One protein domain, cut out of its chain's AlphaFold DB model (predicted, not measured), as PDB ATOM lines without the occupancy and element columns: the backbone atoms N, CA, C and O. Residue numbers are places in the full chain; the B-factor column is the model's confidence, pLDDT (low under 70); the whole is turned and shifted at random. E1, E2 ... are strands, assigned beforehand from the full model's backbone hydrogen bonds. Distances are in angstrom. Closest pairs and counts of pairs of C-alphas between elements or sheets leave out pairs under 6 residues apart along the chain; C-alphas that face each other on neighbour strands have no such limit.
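AT A GLANCE: This is residues 477 to 606 of the 606 residues of an uncharacterized protein of Rhabditophanes sp. KR3021 (UniProt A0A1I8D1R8). Three four-stranded sheets are set one after another as a fan, like three blades of an open propeller that does not close into a ring. The first strands of the sheets, E1, E5 and E9, run side by side along the inner edge, and the last strands, E4, E8 and E12, lie at the far edges of the blades. The printed part has 130 residues with twelve named strands, E1 to E12 in chain order, and no named helix; the class is all strand. Each sheet is antiparallel, in the orders E1 E2 E3 E4, E5 E6 E7 E8 and E9 E10 E11 E12. The whole is compact, with a radius of gyration of the C-alphas of 14.6 A, yet elongated, spanning 47 by 31 by 27 A.

HOW THE PARTS SIT: One sheet holds E5 (residues 523 to 529), E6 (532 to 537), E7 (542 to 546) and E8 (552 to 556). It is a meander, each strand the antiparallel neighbour of the one before, with N 527 and O 534 at 2.9 A, N 535 and O 544 at 2.9 A, and N 545 and O 554 at 2.9 A, within hydrogen-bond range. A second meander is E1 (477 to 482), E2 (487 to 492), E3 (496 to 501) and E4 (510 to 515), with N 480 and O 489 at 3.0 A, N 490 and O 498 at 3.0 A, and N 497 and O 514 at 2.8 A. The third is E9 (565 to 570), E10 (576 to 580), E11 (586 to 591) and E12 (597 to 603), with N 569 and O 577 at 3.0 A, N 578 and O 589 at 2.8 A, and N 590 and O 599 at 2.8 A. Each sheet is strongly twisted. They form a stack of sheets, face to face in turn: the best planes of the facing parts are 28 degrees apart between the E1 and E5 sheets, and 20 degrees between the E5 and E9 sheets. The closest C-alphas of E1 and E5 are Ala 478 and Asp 525, 5.0 A; those of E5 and E9 are Ser 524 and Val 566, 5.4 A. E1 and E9 are apart, as are E8 and E12.

IN THESE COORDINATES: E1 begins at C-alpha 477 (53.125, -1.982, -39.148) and is 16.7 A long. E5 measures 17.4 A, E11 16.9 A and E12 18.0 A, while E8 measures 11.5 A. E12 ends at C-alpha 603 (44.165, 8.785, -60.946).

THE WHOLE: The C-alphas farthest apart, those of Glu 507 and Pro 604, are 47.0 A apart. The printed part has no cut, ends at the chain's last residue, and has no long link. The mean pLDDT of the printed part is 91.8; residues 505 to 506, 583 and 604 to 606 are under 70.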
ATOM      1  N   ASN A 477      53.657  -2.044 -37.790       94.62
ATOM      2  CA  ASN A 477      53.125  -1.982 -39.148       94.62
ATOM      3  C   ASN A 477      52.450  -0.638 -39.434       94.62
ATOM      4  O   ASN A 477      52.651  -0.095 -40.518       94.62
ATOM      5  N   ALA A 478      51.753  -0.052 -38.455       95.88
ATOM      6  CA  ALA A 478      51.204   1.301 -38.546       95.88
ATOM      7  C   ALA A 478      50.949   1.949 -37.185       95.88
ATOM      8  O   ALA A 478      51.047   1.303 -36.138       95.88
ATOM      9  N   MET A 479      50.652   3.250 -37.227       96.38
ATOM     10  CA  MET A 479      50.378   4.086 -36.066       96.38
ATOM     11  C   MET A 479      49.347   5.156 -36.430       96.38
ATOM     12  O   MET A 479      49.428   5.718 -37.518       96.38
ATOM     13  N   SER A 480      48.448   5.488 -35.511       96.81
ATOM     14  CA  SER A 480      47.453   6.555 -35.688       96.81
ATOM     15  C   SER A 480      47.057   7.178 -34.347       96.81
ATOM     16  O   SER A 480      47.650   6.875 -33.308       96.81
ATOM     17  N   TYR A 481      46.092   8.096 -34.356       95.69
ATOM     18  CA  TYR A 481      45.580   8.754 -33.158       95.69
ATOM     19  C   TYR A 481      44.056   8.655 -33.114       95.69
ATOM     20  O   TYR A 481      43.372   9.077 -34.042       95.69
ATOM     21  N   ASP A 482      43.544   8.093 -32.026       94.44
ATOM     22  CA  ASP A 482      42.140   8.153 -31.641       94.44
ATOM     23  C   ASP A 482      41.916   9.472 -30.889       94.44
ATOM     24  O   ASP A 482      42.383   9.637 -29.757       94.44
ATOM     25  N   GLU A 483      41.243  10.426 -31.532       91.00
ATOM     26  CA  GLU A 483      40.925  11.723 -30.932       91.00
ATOM     27  C   GLU A 483      39.799  11.614 -29.890       91.00
ATOM     28  O   GLU A 483      39.935  12.189 -28.807       91.00
ATOM     29  N   GLU A 484      38.759  10.808 -30.166       89.88
ATOM     30  CA  GLU A 484      37.604  10.560 -29.280       89.88
ATOM     31  C   GLU A 484      38.072  10.142 -27.880       89.88
ATOM     32  O   GLU A 484      37.652  10.703 -26.867       89.88
ATOM     33  N   ASN A 485      38.996   9.182 -27.832       90.25
ATOM     34  CA  ASN A 485      39.565   8.654 -26.601       90.25
ATOM     35  C   ASN A 485      40.913   9.293 -26.244       90.25
ATOM     36  O   ASN A 485      41.515   8.877 -25.259       90.25
ATOM     37  N   SER A 486      41.440  10.255 -27.011       92.31
ATOM     38  CA  SER A 486      42.796  10.815 -26.836       92.31
ATOM     39  C   SER A 486      43.862   9.726 -26.610       92.31
ATOM     40  O   SER A 486      44.528   9.672 -25.569       92.31
ATOM     41  N   THR A 487      43.962   8.787 -27.549       92.62
ATOM     42  CA  THR A 487      44.770   7.567 -27.422       92.62
ATOM     43  C   THR A 487      45.604   7.346 -28.685       92.62
ATOM     44  O   THR A 487      45.086   7.214 -29.787       92.62
ATOM     45  N   PHE A 488      46.925   7.294 -28.532       94.56
ATOM     46  CA  PHE A 488      47.851   6.939 -29.605       94.56
ATOM     47  C   PHE A 488      47.763   5.432 -29.875       94.56
ATOM     48  O   PHE A 488      47.846   4.631 -28.944       94.56
ATOM     49  N   LEU A 489      47.582   5.039 -31.132       96.00
ATOM     50  CA  LEU A 489      47.422   3.648 -31.547       96.00
ATOM     51  C   LEU A 489      48.659   3.166 -32.298       96.00
ATOM     52  O   LEU A 489      49.205   3.872 -33.141       96.00
ATOM     53  N   ILE A 490      49.056   1.927 -32.024       95.56
ATOM     54  CA  ILE A 490      50.031   1.147 -32.792       95.56
ATOM     55  C   ILE A 490      49.367  -0.170 -33.174       95.56
ATOM     56  O   ILE A 490      48.707  -0.768 -32.326       95.56
ATOM     57  N   ILE A 491      49.604  -0.669 -34.388       96.94
ATOM     58  CA  ILE A 491      49.373  -2.082 -34.717       96.94
ATOM     59  C   ILE A 491      50.692  -2.786 -35.032       96.94
ATOM     60  O   ILE A 491      51.512  -2.275 -35.802       96.94
ATOM     61  N   ASP A 492      50.901  -3.952 -34.416       95.25
ATOM     62  CA  ASP A 492      52.090  -4.774 -34.637       95.25
ATOM     63  C   ASP A 492      51.914  -5.809 -35.770       95.25
ATOM     64  O   ASP A 492      50.802  -6.091 -36.225       95.25
ATOM     65  N   SER A 493      53.017  -6.412 -36.214       94.81
ATOM     66  CA  SER A 493      53.049  -7.434 -37.270       94.81
ATOM     67  C   SER A 493      52.316  -8.739 -36.925       94.81
ATOM     68  O   SER A 493      52.117  -9.578 -37.800       94.81
ATOM     69  N   LYS A 494      51.878  -8.909 -35.671       95.38
ATOM     70  CA  LYS A 494      51.040 -10.024 -35.198       95.38
ATOM     71  C   LYS A 494      49.551  -9.660 -35.217       95.38
ATOM     72  O   LYS A 494      48.727 -10.461 -34.785       95.38
ATOM     73  N   GLY A 495      49.198  -8.461 -35.688       96.06
ATOM     74  CA  GLY A 495      47.834  -7.942 -35.680       96.06
ATOM     75  C   GLY A 495      47.359  -7.516 -34.290       96.06
ATOM     76  O   GLY A 495      46.160  -7.569 -34.031       96.06
ATOM     77  N   ILE A 496      48.258  -7.133 -33.379       96.75
ATOM     78  CA  ILE A 496      47.878  -6.635 -32.053       96.75
ATOM     79  C   ILE A 496      47.838  -5.106 -32.087       96.75
ATOM     80  O   ILE A 496      48.873  -4.457 -32.242       96.75
ATOM     81  N   ILE A 497      46.649  -4.525 -31.901       97.12
ATOM     82  CA  ILE A 497      46.496  -3.086 -31.675       97.12
ATOM     83  C   ILE A 497      46.818  -2.808 -30.207       97.12
ATOM     84  O   ILE A 497      46.176  -3.359 -29.313       97.12
ATOM     85  N   THR A 498      47.792  -1.944 -29.946       94.88
ATOM     86  CA  THR A 498      48.104  -1.448 -28.601       94.88
ATOM     87  C   THR A 498      47.827   0.047 -28.549       94.88
ATOM     88  O   THR A 498      48.403   0.807 -29.327       94.88
ATOM     89  N   GLY A 499      46.942   0.465 -27.643       93.56
ATOM     90  CA  GLY A 499      46.594   1.873 -27.451       93.56
ATOM     91  C   GLY A 499      47.212   2.458 -26.185       93.56
ATOM     92  O   GLY A 499      47.261   1.821 -25.128       93.56
ATOM     93  N   PHE A 500      47.683   3.690 -26.314       91.62
ATOM     94  CA  PHE A 500      48.619   4.361 -25.427       91.62
ATOM     95  C   PHE A 500      48.122   5.770 -25.064       91.62
ATOM     96  O   PHE A 500      47.724   6.542 -25.932       91.62
ATOM     97  N   SER A 501      48.140   6.110 -23.773       90.06
ATOM     98  CA  SER A 501      47.671   7.407 -23.258       90.06
ATOM     99  C   SER A 501      48.499   8.585 -23.786       90.06
ATOM    100  O   SER A 501      49.724   8.510 -23.759       90.06
ATOM    101  N   VAL A 502      47.859   9.691 -24.203       87.75
ATOM    102  CA  VAL A 502      48.564  10.926 -24.633       87.75
ATOM    103  C   VAL A 502      48.547  12.061 -23.594       87.75
ATOM    104  O   VAL A 502      49.007  13.169 -23.867       87.75
ATOM    105  N   ASP A 503      48.012  11.809 -22.400       80.38
ATOM    106  CA  ASP A 503      47.903  12.773 -21.298       80.38
ATOM    107  C   ASP A 503      49.090  12.707 -20.316       80.38
ATOM    108  O   ASP A 503      49.647  13.748 -19.972       80.38
ATOM    109  N   SER A 504      49.518  11.505 -19.921       71.38
ATOM    110  CA  SER A 504      50.535  11.249 -18.885       71.38
ATOM    111  C   SER A 504      52.006  11.367 -19.325       71.38
ATOM    112  O   SER A 504      52.886  10.880 -18.617       71.38
ATOM    113  N   PHE A 505      52.328  11.999 -20.464       68.56
ATOM    114  CA  PHE A 505      53.718  12.081 -20.962       68.56
ATOM    115  C   PHE A 505      54.727  12.539 -19.882       68.56
ATOM    116  O   PHE A 505      54.515  13.587 -19.264       68.56
ATOM    117  N   PRO A 506      55.864  11.833 -19.701       64.31
ATOM    118  CA  PRO A 506      56.387  10.743 -20.537       64.31
ATOM    119  C   PRO A 506      55.888   9.327 -20.173       64.31
ATOM    120  O   PRO A 506      56.268   8.366 -20.840       64.31
ATOM    121  N   GLU A 507      55.066   9.164 -19.133       70.56
ATOM    122  CA  GLU A 507      54.603   7.852 -18.668       70.56
ATOM    123  C   GLU A 507      53.479   7.292 -19.548       70.56
ATOM    124  O   GLU A 507      52.302   7.639 -19.439       70.56
ATOM    125  N   PHE A 508      53.852   6.368 -20.429       71.81
ATOM    126  CA  PHE A 508      52.922   5.711 -21.338       71.81
ATOM    127  C   PHE A 508      52.114   4.599 -20.671       71.81
ATOM    128  O   PHE A 508      52.423   3.409 -20.776       71.81
ATOM    129  N   HIS A 509      51.005   4.976 -20.038       79.38
ATOM    130  CA  HIS A 509      49.988   4.007 -19.651       79.38
ATOM    131  C   HIS A 509      49.350   3.397 -20.913       79.38
ATOM    132  O   HIS A 509      48.691   4.078 -21.704       79.38
ATOM    133  N   ARG A 510      49.541   2.089 -21.110       87.06
ATOM    134  CA  ARG A 510      48.787   1.302 -22.092       87.06
ATOM    135  C   ARG A 510      47.331   1.226 -21.635       87.06
ATOM    136  O   ARG A 510      47.045   0.593 -20.622       87.06
ATOM    137  N   ARG A 511      46.429   1.845 -22.397       87.38
ATOM    138  CA  ARG A 511      44.978   1.853 -22.152       87.38
ATOM    139  C   ARG A 511      44.255   0.664 -22.783       87.38
ATOM    140  O   ARG A 511      43.194   0.277 -22.312       87.38
ATOM    141  N   LEU A 512      44.816   0.113 -23.860       90.44
ATOM    142  CA  LEU A 512      44.110  -0.771 -24.787       90.44
ATOM    143  C   LEU A 512      45.035  -1.870 -25.323       90.44
ATOM    144  O   LEU A 512      46.211  -1.614 -25.597       90.44
ATOM    145  N   LEU A 513      44.485  -3.071 -25.523       94.62
ATOM    146  CA  LEU A 513      45.143  -4.174 -26.220       94.62
ATOM    147  C   LEU A 513      44.097  -5.034 -26.959       94.62
ATOM    148  O   LEU A 513      43.370  -5.791 -26.323       94.62
ATOM    149  N   ILE A 514      44.028  -4.930 -28.289       95.94
ATOM    150  CA  ILE A 514      43.090  -5.682 -29.144       95.94
ATOM    151  C   ILE A 514      43.892  -6.694 -29.967       95.94
ATOM    152  O   ILE A 514      44.744  -6.310 -30.765       95.94
ATOM    153  N   ASN A 515      43.645  -7.994 -29.784       96.44
ATOM    154  CA  ASN A 515      44.338  -9.042 -30.539       96.44
ATOM    155  C   ASN A 515      43.536  -9.448 -31.784       96.44
ATOM    156  O   ASN A 515      42.718 -10.368 -31.742       96.44
ATOM    157  N   CYS A 516      43.809  -8.785 -32.904       95.69
ATOM    158  CA  CYS A 516      43.167  -9.042 -34.191       95.69
ATOM    159  C   CYS A 516      43.835 -10.185 -34.983       95.69
ATOM    160  O   CYS A 516      43.309 -10.604 -36.015       95.69
ATOM    161  N   GLY A 517      44.978 -10.713 -34.522       94.38
ATOM    162  CA  GLY A 517      45.874 -11.592 -35.289       94.38
ATOM    163  C   GLY A 517      45.268 -12.899 -35.810       94.38
ATOM    164  O   GLY A 517      45.713 -13.427 -36.822       94.38
ATOM    165  N   ARG A 518      44.195 -13.409 -35.188       95.25
ATOM    166  CA  ARG A 518      43.445 -14.575 -35.707       95.25
ATOM    167  C   ARG A 518      42.644 -14.280 -36.980       95.25
ATOM    168  O   ARG A 518      42.182 -15.208 -37.636       95.25
ATOM    169  N   HIS A 519      42.451 -13.006 -37.308       96.31
ATOM    170  CA  HIS A 519      41.597 -12.546 -38.401       96.31
ATOM    171  C   HIS A 519      42.360 -11.781 -39.491       96.31
ATOM    172  O   HIS A 519      41.736 -11.433 -40.496       96.31
ATOM    173  N   ILE A 520      43.663 -11.532 -39.323       95.94
ATOM    174  CA  ILE A 520      44.479 -10.683 -40.205       95.94
ATOM    175  C   ILE A 520      45.705 -11.459 -40.700       95.94
ATOM    176  O   ILE A 520      46.375 -12.118 -39.910       95.94
ATOM    177  N   ARG A 521      46.007 -11.375 -42.001       96.69
ATOM    178  CA  ARG A 521      47.182 -12.002 -42.630       96.69
ATOM    179  C   ARG A 521      48.408 -11.092 -42.618       96.69
ATOM    180  O   ARG A 521      49.504 -11.575 -42.363       96.69
ATOM    181  N   GLU A 522      48.239  -9.808 -42.933       96.31
ATOM    182  CA  GLU A 522      49.307  -8.803 -42.854       96.31
ATOM    183  C   GLU A 522      48.702  -7.404 -42.633       96.31
ATOM    184  O   GLU A 522      48.151  -6.830 -43.576       96.31
ATOM    185  N   PRO A 523      48.749  -6.845 -41.406       97.62
ATOM    186  CA  PRO A 523      48.222  -5.509 -41.145       97.62
ATOM    187  C   PRO A 523      49.067  -4.452 -41.865       97.62
ATOM    188  O   PRO A 523      50.295  -4.543 -41.875       97.62
ATOM    189  N   SER A 524      48.426  -3.441 -42.443       96.44
ATOM    190  CA  SER A 524      49.103  -2.341 -43.158       96.44
ATOM    191  C   SER A 524      48.814  -0.968 -42.567       96.44
ATOM    192  O   SER A 524      49.742  -0.170 -42.476       96.44
ATOM    193  N   ASP A 525      47.581  -0.719 -42.117       97.69
ATOM    194  CA  ASP A 525      47.183   0.500 -41.411       97.69
ATOM    195  C   ASP A 525      46.119   0.227 -40.330       97.69
ATOM    196  O   ASP A 525      45.452  -0.812 -40.360       97.69
ATOM    197  N   VAL A 526      45.979   1.137 -39.360       97.81
ATOM    198  CA  VAL A 526      45.022   1.059 -38.244       97.81
ATOM    199  C   VAL A 526      44.397   2.417 -37.938       97.81
ATOM    200  O   VAL A 526      45.082   3.431 -37.854       97.81
ATOM    201  N   LEU A 527      43.091   2.430 -37.693       96.19
ATOM    202  CA  LEU A 527      42.284   3.627 -37.460       96.19
ATOM    203  C   LEU A 527      41.201   3.328 -36.413       96.19
ATOM    204  O   LEU A 527      40.587   2.264 -36.467       96.19
ATOM    205  N   CYS A 528      40.917   4.265 -35.505       96.38
ATOM    206  CA  CYS A 528      39.692   4.243 -34.697       96.38
ATOM    207  C   CYS A 528      38.701   5.288 -35.221       96.38
ATOM    208  O   CYS A 528      39.099   6.394 -35.582       96.38
ATOM    209  N   HIS A 529      37.419   4.932 -35.273       95.62
ATOM    210  CA  HIS A 529      36.322   5.846 -35.579       95.62
ATOM    211  C   HIS A 529      35.024   5.320 -34.956       95.62
ATOM    212  O   HIS A 529      34.643   4.170 -35.197       95.62
ATOM    213  N   LYS A 530      34.339   6.150 -34.160       93.75
ATOM    214  CA  LYS A 530      33.114   5.820 -33.411       93.75
ATOM    215  C   LYS A 530      33.276   4.560 -32.561       93.75
ATOM    216  O   LYS A 530      32.468   3.635 -32.627       93.75
ATOM    217  N   SER A 531      34.368   4.521 -31.794       93.25
ATOM    218  CA  SER A 531      34.795   3.378 -30.965       93.25
ATOM    219  C   SER A 531      34.980   2.028 -31.695       93.25
ATOM    220  O   SER A 531      35.079   0.987 -31.038       93.25
ATOM    221  N   LEU A 532      35.057   2.019 -33.033       96.81
ATOM    222  CA  LEU A 532      35.386   0.843 -33.847       96.81
ATOM    223  C   LEU A 532      36.785   0.966 -34.457       96.81
ATOM    224  O   LEU A 532      37.172   2.025 -34.950       96.81
ATOM    225  N   TYR A 533      37.512  -0.149 -34.472       97.81
ATOM    226  CA  TYR A 533      38.895  -0.239 -34.931       97.81
ATOM    227  C   TYR A 533      38.953  -0.879 -36.313       97.81
ATOM    228  O   TYR A 533      38.685  -2.070 -36.470       97.81
ATOM    229  N   TYR A 534      39.310  -0.082 -37.313       98.44
ATOM    230  CA  TYR A 534      39.460  -0.480 -38.707       98.44
ATOM    231  C   TYR A 534      40.929  -0.823 -38.964       98.44
ATOM    232  O   TYR A 534      41.820  -0.049 -38.616       98.44
ATOM    233  N   VAL A 535      41.183  -1.981 -39.574       98.50
ATOM    234  CA  VAL A 535      42.530  -2.439 -39.936       98.50
ATOM    235  C   VAL A 535      42.536  -2.949 -41.369       98.50
ATOM    236  O   VAL A 535      41.748  -3.832 -41.714       98.50
ATOM    237  N   THR A 536      43.444  -2.443 -42.199       98.12
ATOM    238  CA  THR A 536      43.658  -2.953 -43.559       98.12
ATOM    239  C   THR A 536      44.553  -4.192 -43.545       98.12
ATOM    240  O   THR A 536      45.681  -4.168 -43.050       98.12
ATOM    241  N   ASP A 537      44.060  -5.289 -44.117       97.56
ATOM    242  CA  ASP A 537      44.801  -6.534 -44.318       97.56
ATOM    243  C   ASP A 537      45.341  -6.579 -45.753       97.56
ATOM    244  O   ASP A 537      44.623  -6.911 -46.705       97.56
ATOM    245  N   TYR A 538      46.624  -6.243 -45.897       96.69
ATOM    246  CA  TYR A 538      47.333  -6.133 -47.172       96.69
ATOM    247  C   TYR A 538      47.249  -7.435 -47.979       96.69
ATOM    248  O   TYR A 538      46.894  -7.434 -49.158       96.69
ATOM    249  N   LYS A 539      47.500  -8.573 -47.314       95.94
ATOM    250  CA  LYS A 539      47.480  -9.910 -47.928       95.94
ATOM    251  C   LYS A 539      46.074 -10.477 -48.114       95.94
ATOM    252  O   LYS A 539      45.930 -11.459 -48.841       95.94
ATOM    253  N   ALA A 540      45.039  -9.946 -47.466       96.81
ATOM    254  CA  ALA A 540      43.658 -10.393 -47.684       96.81
ATOM    255  C   ALA A 540      42.817  -9.434 -48.547       96.81
ATOM    256  O   ALA A 540      41.657  -9.745 -48.822       96.81
ATOM    257  N   HIS A 541      43.395  -8.315 -49.001       96.31
ATOM    258  CA  HIS A 541      42.745  -7.312 -49.852       96.31
ATOM    259  C   HIS A 541      41.439  -6.753 -49.248       96.31
ATOM    260  O   HIS A 541      40.482  -6.479 -49.971       96.31
ATOM    261  N   ASN A 542      41.350  -6.660 -47.916       97.38
ATOM    262  CA  ASN A 542      40.133  -6.251 -47.208       97.38
ATOM    263  C   ASN A 542      40.432  -5.459 -45.929       97.38
ATOM    264  O   ASN A 542      41.569  -5.389 -45.466       97.38
ATOM    265  N   ILE A 543      39.381  -4.872 -45.368       98.31
ATOM    266  CA  ILE A 543      39.371  -4.138 -44.112       98.31
ATOM    267  C   ILE A 543      38.650  -5.009 -43.090       98.31
ATOM    268  O   ILE A 543      37.531  -5.466 -43.328       98.31
ATOM    269  N   CYS A 544      39.290  -5.233 -41.949       98.38
ATOM    270  CA  CYS A 544      38.713  -5.897 -40.788       98.38
ATOM    271  C   CYS A 544      38.302  -4.842 -39.761       98.38
ATOM    272  O   CYS A 544      39.081  -3.932 -39.486       98.38
ATOM    273  N   VAL A 545      37.106  -4.968 -39.184       98.44
ATOM    274  CA  VAL A 545      36.601  -4.034 -38.166       98.44
ATOM    275  C   VAL A 545      36.382  -4.765 -36.851       98.44
ATOM    276  O   VAL A 545      35.704  -5.795 -36.834       98.44
ATOM    277  N   PHE A 546      36.907  -4.209 -35.765       98.19
ATOM    278  CA  PHE A 546      36.833  -4.772 -34.418       98.19
ATOM    279  C   PHE A 546      36.195  -3.793 -33.435       98.19
ATOM    280  O   PHE A 546      36.269  -2.577 -33.621       98.19
ATOM    281  N   ASP A 547      35.591  -4.324 -32.376       95.81
ATOM    282  CA  ASP A 547      35.222  -3.539 -31.198       95.81
ATOM    283  C   ASP A 547      36.374  -3.465 -30.176       95.81
ATOM    284  O   ASP A 547      37.443  -4.063 -30.338       95.81
ATOM    285  N   THR A 548      36.140  -2.745 -29.078       92.00
ATOM    286  CA  THR A 548      37.060  -2.630 -27.934       92.00
ATOM    287  C   THR A 548      37.329  -3.954 -27.202       92.00
ATOM    288  O   THR A 548      38.237  -4.006 -26.374       92.00
ATOM    289  N   GLN A 549      36.576  -5.021 -27.493       93.25
ATOM    290  CA  GLN A 549      36.709  -6.354 -26.894       93.25
ATOM    291  C   GLN A 549      37.433  -7.355 -27.815       93.25
ATOM    292  O   GLN A 549      37.585  -8.520 -27.450       93.25
ATOM    293  N   ALA A 550      37.916  -6.906 -28.982       93.88
ATOM    294  CA  ALA A 550      38.521  -7.723 -30.039       93.88
ATOM    295  C   ALA A 550      37.565  -8.686 -30.770       93.88
ATOM    296  O   ALA A 550      38.025  -9.594 -31.467       93.88
ATOM    297  N   ASN A 551      36.248  -8.469 -30.695       96.44
ATOM    298  CA  ASN A 551      35.307  -9.181 -31.555       96.44
ATOM    299  C   ASN A 551      35.410  -8.638 -32.988       96.44
ATOM    300  O   ASN A 551      35.338  -7.429 -33.207       96.44
ATOM    301  N   LEU A 552      35.535  -9.522 -33.985       97.81
ATOM    302  CA  LEU A 552      35.438  -9.141 -35.397       97.81
ATOM    303  C   LEU A 552      33.977  -8.800 -35.736       97.81
ATOM    304  O   LEU A 552      33.140  -9.692 -35.861       97.81
ATOM    305  N   ILE A 553      33.685  -7.514 -35.927       98.00
ATOM    306  CA  ILE A 553      32.343  -6.998 -36.228       98.00
ATOM    307  C   ILE A 553      31.977  -7.210 -37.700       98.00
ATOM    308  O   ILE A 553      30.841  -7.568 -38.012       98.00
ATOM    309  N   ARG A 554      32.920  -6.967 -38.621       96.62
ATOM    310  CA  ARG A 554      32.731  -7.166 -40.070       96.62
ATOM    311  C   ARG A 554      34.059  -7.222 -40.825       96.62
ATOM    312  O   ARG A 554      35.094  -6.784 -40.324       96.62
ATOM    313  N   LYS A 555      33.994  -7.712 -42.064       97.88
ATOM    314  CA  LYS A 555      35.016  -7.517 -43.099       97.88
ATOM    315  C   LYS A 555      34.373  -6.919 -44.346       97.88
ATOM    316  O   LYS A 555      33.255  -7.305 -44.684       97.88
ATOM    317  N   PHE A 556      35.068  -6.013 -45.025       97.62
ATOM    318  CA  PHE A 556      34.632  -5.436 -46.301       97.62
ATOM    319  C   PHE A 556      35.818  -5.087 -47.206       97.62
ATOM    320  O   PHE A 556      36.962  -5.116 -46.766       97.62
ATOM    321  N   GLY A 557      35.554  -4.784 -48.478       95.38
ATOM    322  CA  GLY A 557      36.594  -4.769 -49.511       95.38
ATOM    323  C   GLY A 557      36.931  -6.180 -50.016       95.38
ATOM    324  O   GLY A 557      36.459  -7.182 -49.471       95.38
ATOM    325  N   ASN A 558      37.670  -6.254 -51.120       94.12
ATOM    326  CA  ASN A 558      38.156  -7.484 -51.757       94.12
ATOM    327  C   ASN A 558      39.183  -7.138 -52.855       94.12
ATOM    328  O   ASN A 558      39.367  -5.969 -53.190       94.12
ATOM    329  N   THR A 559      39.793  -8.150 -53.479       92.44
ATOM    330  CA  THR A 559      40.797  -8.016 -54.556       92.44
ATOM    331  C   THR A 559      40.345  -7.205 -55.785       92.44
ATOM    332  O   THR A 559      41.195  -6.807 -56.570       92.44
ATOM    333  N   SER A 560      39.050  -6.923 -55.966       89.50
ATOM    334  CA  SER A 560      38.544  -6.098 -57.076       89.50
ATOM    335  C   SER A 560      38.248  -4.637 -56.709       89.50
ATOM    336  O   SER A 560      38.002  -3.853 -57.615       89.50
ATOM    337  N   ILE A 561      38.220  -4.281 -55.414       90.69
ATOM    338  CA  ILE A 561      37.810  -2.946 -54.909       90.69
ATOM    339  C   ILE A 561      38.890  -2.322 -54.007       90.69
ATOM    340  O   ILE A 561      39.024  -1.105 -53.927       90.69
ATOM    341  N   THR A 562      39.644  -3.159 -53.297       93.94
ATOM    342  CA  THR A 562      40.736  -2.778 -52.390       93.94
ATOM    343  C   THR A 562      41.897  -3.779 -52.506       93.94
ATOM    344  O   THR A 562      42.215  -4.465 -51.528       93.94
ATOM    345  N   PRO A 563      42.499  -3.982 -53.693       93.38
ATOM    346  CA  PRO A 563      43.646  -4.871 -53.850       93.38
ATOM    347  C   PRO A 563      44.895  -4.287 -53.185       93.38
ATOM    348  O   PRO A 563      45.436  -3.295 -53.653       93.38
ATOM    349  N   TYR A 564      45.405  -4.960 -52.147       94.81
ATOM    350  CA  TYR A 564      46.600  -4.524 -51.410       94.81
ATOM    351  C   TYR A 564      46.409  -3.138 -50.753       94.81
ATOM    352  O   TYR A 564      47.097  -2.179 -51.100       94.81
ATOM    353  N   PRO A 565      45.451  -3.000 -49.815       96.31
ATOM    354  CA  PRO A 565      45.204  -1.736 -49.136       96.31
ATOM    355  C   PRO A 565      46.412  -1.358 -48.270       96.31
ATOM    356  O   PRO A 565      47.009  -2.230 -47.641       96.31
ATOM    357  N   VAL A 566      46.771  -0.073 -48.250       93.69
ATOM    358  CA  VAL A 566      47.982   0.450 -47.586       93.69
ATOM    359  C   VAL A 566      47.732   1.621 -46.635       93.69
ATOM    360  O   VAL A 566      48.622   1.929 -45.848       93.69
ATOM    361  N   GLY A 567      46.561   2.267 -46.683       93.56
ATOM    362  CA  GLY A 567      46.252   3.407 -45.815       93.56
ATOM    363  C   GLY A 567      44.758   3.621 -45.575       93.56
ATOM    364  O   GLY A 567      43.932   3.310 -46.438       93.56
ATOM    365  N   LEU A 568      44.426   4.174 -44.410       96.31
ATOM    366  CA  LEU A 568      43.078   4.494 -43.946       96.31
ATOM    367  C   LEU A 568      42.929   5.985 -43.624       96.31
ATOM    368  O   LEU A 568      43.843   6.636 -43.125       96.31
ATOM    369  N   SER A 569      41.739   6.532 -43.867       95.69
ATOM    370  CA  SER A 569      41.351   7.868 -43.403       95.69
ATOM    371  C   SER A 569      39.830   7.971 -43.251       95.69
ATOM    372  O   SER A 569      39.100   7.087 -43.699       95.69
ATOM    373  N   VAL A 570      39.334   9.042 -42.631       95.38
ATOM    374  CA  VAL A 570      37.894   9.305 -42.476       95.38
ATOM    375  C   VAL A 570      37.577  10.724 -42.916       95.38
ATOM    376  O   VAL A 570      38.247  11.678 -42.530       95.38
ATOM    377  N   THR A 571      36.536  10.870 -43.728       94.69
ATOM    378  CA  THR A 571      35.990  12.188 -44.080       94.69
ATOM    379  C   THR A 571      35.071  12.720 -42.969       94.69
ATOM    380  O   THR A 571      34.460  11.921 -42.263       94.69
ATOM    381  N   PRO A 572      34.834  14.043 -42.873       91.69
ATOM    382  CA  PRO A 572      33.836  14.612 -41.954       91.69
ATOM    383  C   PRO A 572      32.391  14.095 -42.125       91.69
ATOM    384  O   PRO A 572      31.538  14.401 -41.300       91.69
ATOM    385  N   ASN A 573      32.112  13.322 -43.183       93.50
ATOM    386  CA  ASN A 573      30.816  12.708 -43.484       93.50
ATOM    387  C   ASN A 573      30.796  11.188 -43.190       93.50
ATOM    388  O   ASN A 573      30.055  10.450 -43.836       93.50
ATOM    389  N   ASP A 574      31.650  10.706 -42.279       94.88
ATOM    390  CA  ASP A 574      31.771   9.296 -41.859       94.88
ATOM    391  C   ASP A 574      32.120   8.287 -42.979       94.88
ATOM    392  O   ASP A 574      31.944   7.075 -42.820       94.88
ATOM    393  N   ILE A 575      32.618   8.760 -44.128       96.38
ATOM    394  CA  ILE A 575      33.132   7.878 -45.187       96.38
ATOM    395  C   ILE A 575      34.560   7.466 -44.824       96.38
ATOM    396  O   ILE A 575      35.442   8.327 -44.751       96.38
ATOM    397  N   ILE A 576      34.771   6.161 -44.644       97.69
ATOM    398  CA  ILE A 576      36.080   5.525 -44.481       97.69
ATOM    399  C   ILE A 576      36.745   5.454 -45.858       97.69
ATOM    400  O   ILE A 576      36.262   4.748 -46.745       97.69
ATOM    401  N   LEU A 577      37.841   6.182 -46.044       97.12
ATOM    402  CA  LEU A 577      38.670   6.114 -47.243       97.12
ATOM    403  C   LEU A 577      39.748   5.043 -47.069       97.12
ATOM    404  O   LEU A 577      40.373   4.945 -46.013       97.12
ATOM    405  N   VAL A 578      39.972   4.269 -48.126       97.12
ATOM    406  CA  VAL A 578      40.964   3.198 -48.201       97.12
ATOM    407  C   VAL A 578      41.831   3.458 -49.425       97.12
ATOM    408  O   VAL A 578      41.342   3.360 -50.550       97.12
ATOM    409  N   GLY A 579      43.098   3.801 -49.206       94.56
ATOM    410  CA  GLY A 579      44.103   3.868 -50.265       94.56
ATOM    411  C   GLY A 579      44.734   2.495 -50.484       94.56
ATOM    412  O   GLY A 579      45.060   1.804 -49.513       94.56
ATOM    413  N   ASP A 580      44.918   2.096 -51.739       91.94
ATOM    414  CA  ASP A 580      45.523   0.813 -52.112       91.94
ATOM    415  C   ASP A 580      46.592   0.960 -53.214       91.94
ATOM    416  O   ASP A 580      46.785   2.043 -53.771       91.94
ATOM    417  N   SER A 581      47.349  -0.111 -53.470       82.38
ATOM    418  CA  SER A 581      48.482  -0.115 -54.407       82.38
ATOM    419  C   SER A 581      48.173  -0.798 -55.751       82.38
ATOM    420  O   SER A 581      49.018  -1.507 -56.310       82.38
ATOM    421  N   HIS A 582      46.972  -0.585 -56.309       74.94
ATOM    422  CA  HIS A 582      46.525  -1.215 -57.558       74.94
ATOM    423  C   HIS A 582      47.300  -0.806 -58.832       74.94
ATOM    424  O   HIS A 582      46.833  -0.019 -59.659       74.94
ATOM    425  N   GLY A 583      48.449  -1.446 -59.064       65.38
ATOM    426  CA  GLY A 583      49.085  -1.533 -60.384       65.38
ATOM    427  C   GLY A 583      49.456  -0.179 -60.992       65.38
ATOM    428  O   GLY A 583      48.902   0.206 -62.020       65.38
ATOM    429  N   ASN A 584      50.402   0.519 -60.357       70.00
ATOM    430  CA  ASN A 584      50.962   1.813 -60.779       70.00
ATOM    431  C   ASN A 584      49.945   2.964 -60.953       70.00
ATOM    432  O   ASN A 584      50.257   3.948 -61.614       70.00
ATOM    433  N   ARG A 585      48.757   2.881 -60.345       76.38
ATOM    434  CA  ARG A 585      47.771   3.975 -60.307       76.38
ATOM    435  C   ARG A 585      47.425   4.311 -58.862       76.38
ATOM    436  O   ARG A 585      47.439   3.428 -58.006       76.38
ATOM    437  N   TYR A 586      47.087   5.570 -58.587       83.12
ATOM    438  CA  TYR A 586      46.536   5.946 -57.284       83.12
ATOM    439  C   TYR A 586      45.048   5.607 -57.248       83.12
ATOM    440  O   TYR A 586      44.265   6.194 -57.998       83.12
ATOM    441  N   HIS A 587      44.667   4.675 -56.375       90.19
ATOM    442  CA  HIS A 587      43.291   4.226 -56.201       90.19
ATOM    443  C   HIS A 587      42.818   4.457 -54.759       90.19
ATOM    444  O   HIS A 587      43.560   4.204 -53.805       90.19
ATOM    445  N   ILE A 588      41.599   4.984 -54.604       93.19
ATOM    446  CA  ILE A 588      40.979   5.264 -53.303       93.19
ATOM    447  C   ILE A 588      39.510   4.828 -53.329       93.19
ATOM    448  O   ILE A 588      38.672   5.442 -53.993       93.19
ATOM    449  N   SER A 589      39.182   3.814 -52.531       94.81
ATOM    450  CA  SER A 589      37.808   3.352 -52.306       94.81
ATOM    451  C   SER A 589      37.226   3.972 -51.036       94.81
ATOM    452  O   SER A 589      37.876   3.988 -49.991       94.81
ATOM    453  N   GLY A 590      35.993   4.474 -51.105       95.94
ATOM    454  CA  GLY A 590      35.280   5.100 -49.989       95.94
ATOM    455  C   GLY A 590      34.063   4.289 -49.547       95.94
ATOM    456  O   GLY A 590      33.159   4.034 -50.345       95.94
ATOM    457  N   PHE A 591      34.010   3.922 -48.267       97.31
ATOM    458  CA  PHE A 591      32.987   3.056 -47.672       97.31
ATOM    459  C   PHE A 591      32.203   3.761 -46.561       97.31
ATOM    460  O   PHE A 591      32.750   4.594 -45.843       97.31
ATOM    461  N   ASN A 592      30.931   3.400 -46.367       95.69
ATOM    462  CA  ASN A 592      30.204   3.769 -45.148       95.69
ATOM    463  C   ASN A 592      30.601   2.864 -43.958       95.69
ATOM    464  O   ASN A 592      31.246   1.827 -44.130       95.69
ATOM    465  N   SER A 593      30.142   3.209 -42.753       92.31
ATOM    466  CA  SER A 593      30.366   2.439 -41.514       92.31
ATOM    467  C   SER A 593      29.818   0.999 -41.526       92.31
ATOM    468  O   SER A 593      30.235   0.164 -40.722       92.31
ATOM    469  N   GLU A 594      28.916   0.656 -42.451       94.56
ATOM    470  CA  GLU A 594      28.438  -0.718 -42.647       94.56
ATOM    471  C   GLU A 594      29.428  -1.577 -43.458       94.56
ATOM    472  O   GLU A 594      29.295  -2.804 -43.474       94.56
ATOM    473  N   GLY A 595      30.416  -0.958 -44.113       94.12
ATOM    474  CA  GLY A 595      31.352  -1.597 -45.043       94.12
ATOM    475  C   GLY A 595      30.889  -1.592 -46.506       94.12
ATOM    476  O   GLY A 595      31.380  -2.378 -47.315       94.12
ATOM    477  N   LYS A 596      29.926  -0.742 -46.870       94.94
ATOM    478  CA  LYS A 596      29.395  -0.635 -48.235       94.94
ATOM    479  C   LYS A 596      30.109   0.469 -49.012       94.94
ATOM    480  O   LYS A 596      30.167   1.604 -48.547       94.94
ATOM    481  N   LEU A 597      30.593   0.143 -50.214       94.88
ATOM    482  CA  LEU A 597      31.186   1.110 -51.143       94.88
ATOM    483  C   LEU A 597      30.162   2.207 -51.488       94.88
ATOM    484  O   LEU A 597      29.018   1.908 -51.844       94.88
ATOM    485  N   VAL A 598      30.577   3.467 -51.366       94.94
ATOM    486  CA  VAL A 598      29.776   4.663 -51.685       94.94
ATOM    487  C   VAL A 598      30.458   5.569 -52.706       94.94
ATOM    488  O   VAL A 598      29.763   6.215 -53.487       94.94
ATOM    489  N   THR A 599      31.789   5.573 -52.764       91.69
ATOM    490  CA  THR A 599      32.565   6.246 -53.813       91.69
ATOM    491  C   THR A 599      33.836   5.458 -54.120       91.69
ATOM    492  O   THR A 599      34.269   4.639 -53.317       91.69
ATOM    493  N   GLU A 600      34.415   5.691 -55.287       91.19
ATOM    494  CA  GLU A 600      35.592   4.999 -55.808       91.19
ATOM    495  C   GLU A 600      36.316   5.987 -56.723       91.19
ATOM    496  O   GLU A 600      35.664   6.719 -57.474       91.19
ATOM    497  N   HIS A 601      37.638   6.071 -56.610       89.38
ATOM    498  CA  HIS A 601      38.429   7.141 -57.204       89.38
ATOM    499  C   HIS A 601      39.739   6.604 -57.779       89.38
ATOM    500  O   HIS A 601      40.465   5.889 -57.092       89.38
ATOM    501  N   GLU A 602      40.076   6.991 -59.010       87.69
ATOM    502  CA  GLU A 602      41.298   6.549 -59.697       87.69
ATOM    503  C   GLU A 602      42.008   7.737 -60.365       87.69
ATOM    504  O   GLU A 602      41.370   8.528 -61.060       87.69
ATOM    505  N   CYS A 603      43.323   7.870 -60.168       81.75
ATOM    506  CA  CYS A 603      44.165   8.785 -60.946       81.75
ATOM    507  C   CYS A 603      44.720   8.029 -62.169       81.75
ATOM    508  O   CYS A 603      45.459   7.060 -61.964       81.75
ATOM    509  N   PRO A 604      44.371   8.418 -63.412       67.56
ATOM    510  CA  PRO A 604      44.766   7.678 -64.612       67.56
ATOM    511  C   PRO A 604      46.236   7.895 -65.004       67.56
ATOM    512  O   PRO A 604      46.852   6.982 -65.549       67.56
ATOM    513  N   ASP A 605      46.787   9.074 -64.701       59.34
ATOM    514  CA  ASP A 605      48.163   9.476 -65.009       59.34
ATOM    515  C   ASP A 605      48.988   9.594 -63.713       59.34
ATOM    516  O   ASP A 605      48.643  10.391 -62.832       59.34
ATOM    517  N   VAL A 606      50.066   8.801 -63.605       56.56
ATOM    518  CA  VAL A 606      51.052   8.774 -62.500       56.56
ATOM    519  C   VAL A 606      52.446   8.464 -63.054       56.56
ATOM    520  O   VAL A 606      52.565   7.465 -63.798       56.56
TER     521      VAL A 606